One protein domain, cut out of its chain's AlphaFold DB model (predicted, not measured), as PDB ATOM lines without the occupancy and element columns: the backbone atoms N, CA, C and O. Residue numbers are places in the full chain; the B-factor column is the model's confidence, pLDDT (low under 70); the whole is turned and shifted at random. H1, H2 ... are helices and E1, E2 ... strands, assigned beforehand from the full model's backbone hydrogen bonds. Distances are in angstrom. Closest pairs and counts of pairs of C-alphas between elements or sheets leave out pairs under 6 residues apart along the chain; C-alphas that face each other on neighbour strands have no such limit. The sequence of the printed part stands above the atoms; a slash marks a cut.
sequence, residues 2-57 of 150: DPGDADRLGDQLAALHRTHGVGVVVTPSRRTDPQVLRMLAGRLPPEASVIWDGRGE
ATOM      1  N   ASP A   2       5.438  69.235  33.415       74.19
ATOM      2  CA  ASP A   2       5.561  69.258  31.953       74.19
ATOM      3  C   ASP A   2       4.641  70.340  31.338       74.19
ATOM      4  O   ASP A   2       3.882  70.981  32.071       74.19
ATOM      5  N   PRO A   3       4.696  70.589  30.017       77.12
ATOM      6  CA  PRO A   3       3.798  71.548  29.370       77.12
ATOM      7  C   PRO A   3       2.301  71.263  29.588       77.12
ATOM      8  O   PRO A   3       1.521  72.195  29.748       77.12
ATOM      9  N   GLY A   4       1.887  69.993  29.665       82.81
ATOM     10  CA  GLY A   4       0.490  69.631  29.925       82.81
ATOM     11  C   GLY A   4       0.046  69.943  31.359       82.81
ATOM     12  O   GLY A   4      -1.097  70.349  31.580       82.81
ATOM     13  N   ASP A   5       0.950  69.803  32.334       83.62
ATOM     14  CA  ASP A   5       0.733  70.273  33.707       83.62
ATOM     15  C   ASP A   5       0.569  71.805  33.740       83.62
ATOM     16  O   ASP A   5      -0.283  72.315  34.471       83.62
ATOM     17  N   ALA A   6       1.351  72.533  32.933       84.50
ATOM     18  CA  ALA A   6       1.299  73.993  32.843       84.50
ATOM     19  C   ALA A   6      -0.019  74.506  32.247       84.50
ATOM     20  O   ALA A   6      -0.615  75.415  32.821       84.50
ATOM     21  N   ASP A   7      -0.502  73.901  31.156       87.75
ATOM     22  CA  ASP A   7      -1.794  74.256  30.549       87.75
ATOM     23  C   ASP A   7      -2.942  74.075  31.542       87.75
ATOM     24  O   ASP A   7      -3.726  74.992  31.787       87.75
ATOM     25  N   ARG A   8      -3.003  72.899  32.179       90.31
ATOM     26  CA  ARG A   8      -4.050  72.599  33.157       90.31
ATOM     27  C   ARG A   8      -4.004  73.560  34.340       90.31
ATOM     28  O   ARG A   8      -5.055  74.006  34.797       90.31
ATOM     29  N   LEU A   9      -2.807  73.862  34.844       91.69
ATOM     30  CA  LEU A   9      -2.641  74.819  35.931       91.69
ATOM     31  C   LEU A   9      -3.098  76.218  35.505       91.69
ATOM     32  O   LEU A   9      -3.834  76.857  36.251       91.69
ATOM     33  N   GLY A  10      -2.709  76.672  34.313       92.38
ATOM     34  CA  GLY A  10      -3.126  77.962  33.765       92.38
ATOM     35  C   GLY A  10      -4.648  78.092  33.696       92.38
ATOM     36  O   GLY A  10      -5.201  79.068  34.199       92.38
ATOM     37  N   ASP A  11      -5.337  77.076  33.171       93.19
ATOM     38  CA  ASP A  11      -6.803  77.061  33.101       93.19
ATOM     39  C   ASP A  11      -7.460  77.074  34.493       93.19
ATOM     40  O   ASP A  11      -8.447  77.784  34.711       93.19
ATOM     41  N   GLN A  12      -6.907  76.327  35.455       94.56
ATOM     42  CA  GLN A  12      -7.392  76.311  36.840       94.56
ATOM     43  C   GLN A  12      -7.222  77.671  37.525       94.56
ATOM     44  O   GLN A  12      -8.142  78.141  38.192       94.56
ATOM     45  N   LEU A  13      -6.072  78.321  37.349       94.38
ATOM     46  CA  LEU A  13      -5.801  79.639  37.920       94.38
ATOM     47  C   LEU A  13      -6.674  80.723  37.282       94.38
ATOM     48  O   LEU A  13      -7.250  81.544  37.993       94.38
ATOM     49  N   ALA A  14      -6.853  80.686  35.960       93.50
ATOM     50  CA  ALA A  14      -7.756  81.596  35.266       93.50
ATOM     51  C   ALA A  14      -9.212  81.415  35.730       93.50
ATOM     52  O   ALA A  14      -9.952  82.391  35.861       93.50
ATOM     53  N   ALA A  15      -9.635  80.178  36.010       94.31
ATOM     54  CA  ALA A  15     -10.948  79.912  36.592       94.31
ATOM     55  C   ALA A  15     -11.080  80.505  38.002       94.31
ATOM     56  O   ALA A  15     -12.066  81.188  38.260       94.31
ATOM     57  N   LEU A  16     -10.079  80.316  38.871       94.88
ATOM     58  CA  LEU A  16     -10.064  80.903  40.215       94.88
ATOM     59  C   LEU A  16     -10.120  82.431  40.186       94.88
ATOM     60  O   LEU A  16     -10.827  83.029  40.995       94.88
ATOM     61  N   HIS A  17      -9.422  83.062  39.243       94.50
ATOM     62  CA  HIS A  17      -9.530  84.502  39.045       94.50
ATOM     63  C   HIS A  17     -10.971  84.909  38.705       94.50
ATOM     64  O   HIS A  17     -11.545  85.760  39.379       94.50
ATOM     65  N   ARG A  18     -11.599  84.251  37.722       92.81
ATOM     66  CA  ARG A  18     -12.980  84.570  37.315       92.81
ATOM     67  C   ARG A  18     -14.009  84.358  38.425       92.81
ATOM     68  O   ARG A  18     -14.989  85.092  38.475       92.81
ATOM     69  N   THR A  19     -13.833  83.347  39.276       93.81
ATOM     70  CA  THR A  19     -14.832  82.995  40.301       93.81
ATOM     71  C   THR A  19     -14.602  83.679  41.643       93.81
ATOM     72  O   THR A  19     -15.564  83.886  42.377       93.81
ATOM     73  N   HIS A  20     -13.355  84.012  41.982       93.12
ATOM     74  CA  HIS A  20     -12.983  84.510  43.312       93.12
ATOM     75  C   HIS A  20     -12.162  85.806  43.288       93.12
ATOM     76  O   HIS A  20     -11.784  86.290  44.350       93.12
ATOM     77  N   GLY A  21     -11.858  86.367  42.114       92.94
ATOM     78  CA  GLY A  21     -11.061  87.593  41.994       92.94
ATOM     79  C   GLY A  21      -9.599  87.427  42.414       92.94
ATOM     80  O   GLY A  21      -8.953  88.398  42.791       92.94
ATOM     81  N   VAL A  22      -9.068  86.201  42.383       93.62
ATOM     82  CA  VAL A  22      -7.697  85.895  42.824       93.62
ATOM     83  C   VAL A  22      -6.668  86.531  41.889       93.62
ATOM     84  O   VAL A  22      -6.756  86.372  40.671       93.62
ATOM     85  N   GLY A  23      -5.671  87.206  42.463       94.69
ATOM     86  CA  GLY A  23      -4.459  87.628  41.761       94.69
ATOM     87  C   GLY A  23      -3.377  86.546  41.806       94.69
ATOM     88  O   GLY A  23      -3.268  85.807  42.783       94.69
ATOM     89  N   VAL A  24      -2.565  86.447  40.752       94.94
ATOM     90  CA  VAL A  24      -1.528  85.414  40.619       94.94
ATOM     91  C   VAL A  24      -0.155  86.051  40.447       94.94
ATOM     92  O   VAL A  24       0.108  86.740  39.468       94.94
ATOM     93  N   VAL A  25       0.763  85.762  41.364       94.44
ATOM     94  CA  VAL A  25       2.179  86.118  41.224       94.44
ATOM     95  C   VAL A  25       3.003  84.855  40.990       94.44
ATOM     96  O   VAL A  25       2.816  83.849  41.673       94.44
ATOM     97  N   VAL A  26       3.900  84.877  40.005       91.44
ATOM     98  CA  VAL A  26       4.710  83.717  39.615       91.44
ATOM     99  C   VAL A  26       6.187  84.082  39.631       91.44
ATOM    100  O   VAL A  26       6.620  84.998  38.932       91.44
ATOM    101  N   THR A  27       6.982  83.313  40.372       89.12
ATOM    102  CA  THR A  27       8.449  83.358  40.308       89.12
ATOM    103  C   THR A  27       8.982  82.027  39.799       89.12
ATOM    104  O   THR A  27       8.898  81.028  40.523       89.12
ATOM    105  N   PRO A  28       9.543  81.967  38.581       84.81
ATOM    106  CA  PRO A  28      10.241  80.771  38.138       84.81
ATOM    107  C   PRO A  28      11.490  80.505  38.975       84.81
ATOM    108  O   PRO A  28      12.168  81.419  39.445       84.81
ATOM    109  N   SER A  29      11.866  79.232  39.068       74.94
ATOM    110  CA  SER A  29      13.236  78.877  39.427       74.94
ATOM    111  C   SER A  29      14.138  78.987  38.192       74.94
ATOM    112  O   SER A  29      13.665  78.909  37.059       74.94
ATOM    113  N   ARG A  30      15.462  79.029  38.389       72.31
ATOM    114  CA  ARG A  30      16.458  78.982  37.292       72.31
ATOM    115  C   ARG A  30      16.303  77.785  36.339       72.31
ATOM    116  O   ARG A  30      16.894  77.785  35.268       72.31
ATOM    117  N   ARG A  31      15.580  76.742  36.757       73.19
ATOM    118  CA  ARG A  31      15.374  75.491  36.012       73.19
ATOM    119  C   ARG A  31      13.993  75.408  35.354       73.19
ATOM    120  O   ARG A  31      13.683  74.389  34.750       73.19
ATOM    121  N   THR A  32      13.155  76.431  35.512       77.81
ATOM    122  CA  THR A  32      11.817  76.451  34.920       77.81
ATOM    123  C   THR A  32      11.925  76.684  33.415       77.81
ATOM    124  O   THR A  32      12.575  77.631  32.977       77.81
ATOM    125  N   ASP A  33      11.283  75.821  32.628       83.00
ATOM    126  CA  ASP A  33      11.258  75.932  31.170       83.00
ATOM    127  C   ASP A  33      10.563  77.245  30.740       83.00
ATOM    128  O   ASP A  33       9.421  77.493  31.146       83.00
ATOM    129  N   PRO A  34      11.196  78.092  29.905       85.31
ATOM    130  CA  PRO A  34      10.565  79.299  29.375       85.31
ATOM    131  C   PRO A  34       9.233  79.044  28.653       85.31
ATOM    132  O   PRO A  34       8.358  79.910  28.644       85.31
ATOM    133  N   GLN A  35       9.043  77.867  28.048       86.12
ATOM    134  CA  GLN A  35       7.775  77.482  27.436       86.12
ATOM    135  C   GLN A  35       6.649  77.396  28.470       86.12
ATOM    136  O   GLN A  35       5.571  77.922  28.211       86.12
ATOM    137  N   VAL A  36       6.909  76.825  29.648       85.50
ATOM    138  CA  VAL A  36       5.929  76.754  30.744       85.50
ATOM    139  C   VAL A  36       5.484  78.155  31.163       85.50
ATOM    140  O   VAL A  36       4.291  78.398  31.328       85.50
ATOM    141  N   LEU A  37       6.423  79.097  31.279       87.31
ATOM    142  CA  LEU A  37       6.100  80.480  31.642       87.31
ATOM    143  C   LEU A  37       5.249  81.175  30.583       87.31
ATOM    144  O   LEU A  37       4.282  81.842  30.931       87.31
ATOM    145  N   ARG A  38       5.564  80.982  29.297       88.62
ATOM    146  CA  ARG A  38       4.753  81.528  28.198       88.62
ATOM    147  C   ARG A  38       3.339  80.952  28.183       88.62
ATOM    148  O   ARG A  38       2.395  81.692  27.933       88.62
ATOM    149  N   MET A  39       3.189  79.659  28.463       89.44
ATOM    150  CA  MET A  39       1.877  79.009  28.528       89.44
ATOM    151  C   MET A  39       1.039  79.565  29.681       89.44
ATOM    152  O   MET A  39      -0.116  79.926  29.472       89.44
ATOM    153  N   LEU A  40       1.634  79.725  30.869       89.06
ATOM    154  CA  LEU A  40       0.963  80.367  32.001       89.06
ATOM    155  C   LEU A  40       0.584  81.820  31.678       89.06
ATOM    156  O   LEU A  40      -0.565  82.202  31.880       89.06
ATOM    157  N   ALA A  41       1.507  82.600  31.111       89.75
ATOM    158  CA  ALA A  41       1.256  83.984  30.709       89.75
ATOM    159  C   ALA A  41       0.095  84.112  29.711       89.75
ATOM    160  O   ALA A  41      -0.707  85.027  29.818       89.75
ATOM    161  N   GLY A  42      -0.016  83.185  28.754       91.31
ATOM    162  CA  GLY A  42      -1.089  83.195  27.756       91.31
ATOM    163  C   GLY A  42      -2.469  82.805  28.297       91.31
ATOM    164  O   GLY A  42      -3.468  83.048  27.626       91.31
ATOM    165  N   ARG A  43      -2.542  82.186  29.482       91.38
ATOM    166  CA  ARG A  43      -3.801  81.762  30.121       91.38
ATOM    167  C   ARG A  43      -4.276  82.719  31.203       91.38
ATOM    168  O   ARG A  43      -5.478  82.800  31.456       91.38
ATOM    169  N   LEU A  44      -3.342  83.387  31.868       90.44
ATOM    170  CA  LEU A  44      -3.645  84.284  32.969       90.44
ATOM    171  C   LEU A  44      -4.046  85.674  32.445       90.44
ATOM    172  O   LEU A  44      -3.420  86.176  31.512       90.44
ATOM    173  N   PRO A  45      -5.063  86.317  33.044       87.44
ATOM    174  CA  PRO A  45      -5.407  87.695  32.715       87.44
ATOM    175  C   PRO A  45      -4.236  88.632  33.069       87.44
ATOM    176  O   PRO A  45      -3.759  88.584  34.213       87.44
ATOM    177  N   PRO A  46      -3.747  89.479  32.140       88.56
ATOM    178  CA  PRO A  46      -2.630  90.392  32.400       88.56
ATOM    179  C   PRO A  46      -2.879  91.366  33.557       88.56
ATOM    180  O   PRO A  46      -1.954  91.738  34.269       88.56
ATOM    181  N   GLU A  47      -4.131  91.762  33.776       89.25
ATOM    182  CA  GLU A  47      -4.559  92.668  34.844       89.25
ATOM    183  C   GLU A  47      -4.523  92.037  36.242       89.25
ATOM    184  O   GLU A  47      -4.537  92.750  37.243       89.25
ATOM    185  N   ALA A  48      -4.465  90.707  36.319       88.38
ATOM    186  CA  ALA A  48      -4.504  89.961  37.572       88.38
ATOM    187  C   ALA A  48      -3.336  88.984  37.718       88.38
ATOM    188  O   ALA A  48      -3.374  88.099  38.578       88.38
ATOM    189  N   SER A  49      -2.298  89.126  36.891       93.69
ATOM    190  CA  SER A  49      -1.110  88.294  36.996       93.69
ATOM    191  C   SER A  49       0.192  89.055  36.810       93.69
ATOM    192  O   SER A  49       0.314  89.957  35.989       93.69
ATOM    193  N   VAL A  50       1.194  88.652  37.587       93.12
ATOM    194  CA  VAL A  50       2.568  89.135  37.472       93.12
ATOM    195  C   VAL A  50       3.484  87.927  37.397       93.12
ATOM    196  O   VAL A  50       3.473  87.068  38.277       93.12
ATOM    197  N   ILE A  51       4.298  87.860  36.348       91.69
ATOM    198  CA  ILE A  51       5.306  86.815  36.173       91.69
ATOM    199  C   ILE A  51       6.666  87.494  36.200       91.69
ATOM    200  O   ILE A  51       6.957  88.334  35.350       91.69
ATOM    201  N   TRP A  52       7.494  87.142  37.182       91.62
ATOM    202  CA  TRP A  52       8.844  87.680  37.270       91.62
ATOM    203  C   TRP A  52       9.699  87.148  36.113       91.62
ATOM    204  O   TRP A  52       9.787  85.939  35.890       91.62
ATOM    205  N   ASP A  53      10.334  88.061  35.379       86.06
ATOM    206  CA  ASP A  53      11.084  87.783  34.148       86.06
ATOM    207  C   ASP A  53      12.533  87.327  34.396       86.06
ATOM    208  O   ASP A  53      13.280  87.054  33.454       86.06
ATOM    209  N   GLY A  54      12.937  87.236  35.667       85.44
ATOM    210  CA  GLY A  54      14.285  86.858  36.073       85.44
ATOM    211  C   GLY A  54      15.279  88.019  36.140       85.44
ATOM    212  O   GLY A  54      16.464  87.772  36.377       85.44
ATOM    213  N   ARG A  55      14.844  89.267  35.924       84.69
ATOM    214  CA  ARG A  55      15.703  90.456  35.976       84.69
ATOM    215  C   ARG A  55      15.522  91.221  37.287       84.69
ATOM    216  O   ARG A  55      14.432  91.303  37.844       84.69
ATOM    217  N   GLY A  56      16.614  91.825  37.753       87.62
ATOM    218  CA  GLY A  56      16.632  92.604  38.991       87.62
ATOM    219  C   GLY A  56      16.621  91.741  40.255       87.62
ATOM    220  O   GLY A  56      17.066  90.594  40.250       87.62
ATOM    221  N   GLU A  57      16.147  92.326  41.353       86.50
ATOM    222  CA  GLU A  57      16.009  91.632  42.633       86.50
ATOM    223  C   GLU A  57      14.868  90.609  42.562       86.50
ATOM    224  O   GLU A  57      13.767  90.924  42.112       86.50
TER     225      GLU A  57
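This is residues 2 to 57 of the 150 residues of an uncharacterized protein of Chromatiales bacterium (UniProt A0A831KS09). Two helices, H1 and H2, lie side by side over one face of a small parallel ribbon of two short strands, E1 and E2; its other face is bare. The printed part has 56 residues, with two named helices and two named strands in the order H1, E1, H2, E2; of the 34 residues in named elements helices hold 28 and strands 6, and the class is mostly helix. The whole is compact, with a radius of gyration of the C-alphas of 11.2 A, and flat, spanning 32 by 27 by 14 A.

Find C-alpha 3 at (3.798, 71.548, 29.370); from there H1 runs 25.4 A to residue 20. E1 is residues 24 to 26, H2 residues 34 to 43, 14.6 A long, and E2 residues 49 to 51, ending at (5.306, 86.815, 36.173).

Look at E1 and E2, parallel neighbours with N 26 and O 50 2.8 A apart, within hydrogen-bond range. E1, H2, E2 form a strand-helix-strand unit, parallel strands joined through a helix, with a right-handed crossover. The closest C-alphas of H2 and E2, Ala 41 and Ile 51, are 7.4 A apart. H1 and H2 touch, C-alphas of Gly 10 and Leu 40 closest at 5.1 A, the same way at a shallow tilt of 31 degrees. H1 and E2 are apart. In H1 and H2 every O i to N i+4 pair is within hydrogen-bond range.

The farthest C-alphas, Thr 19 and Gly 56, are 32.9 A apart. The printed part has no cut, no link is long, and no printed residue is under pLDDT 70.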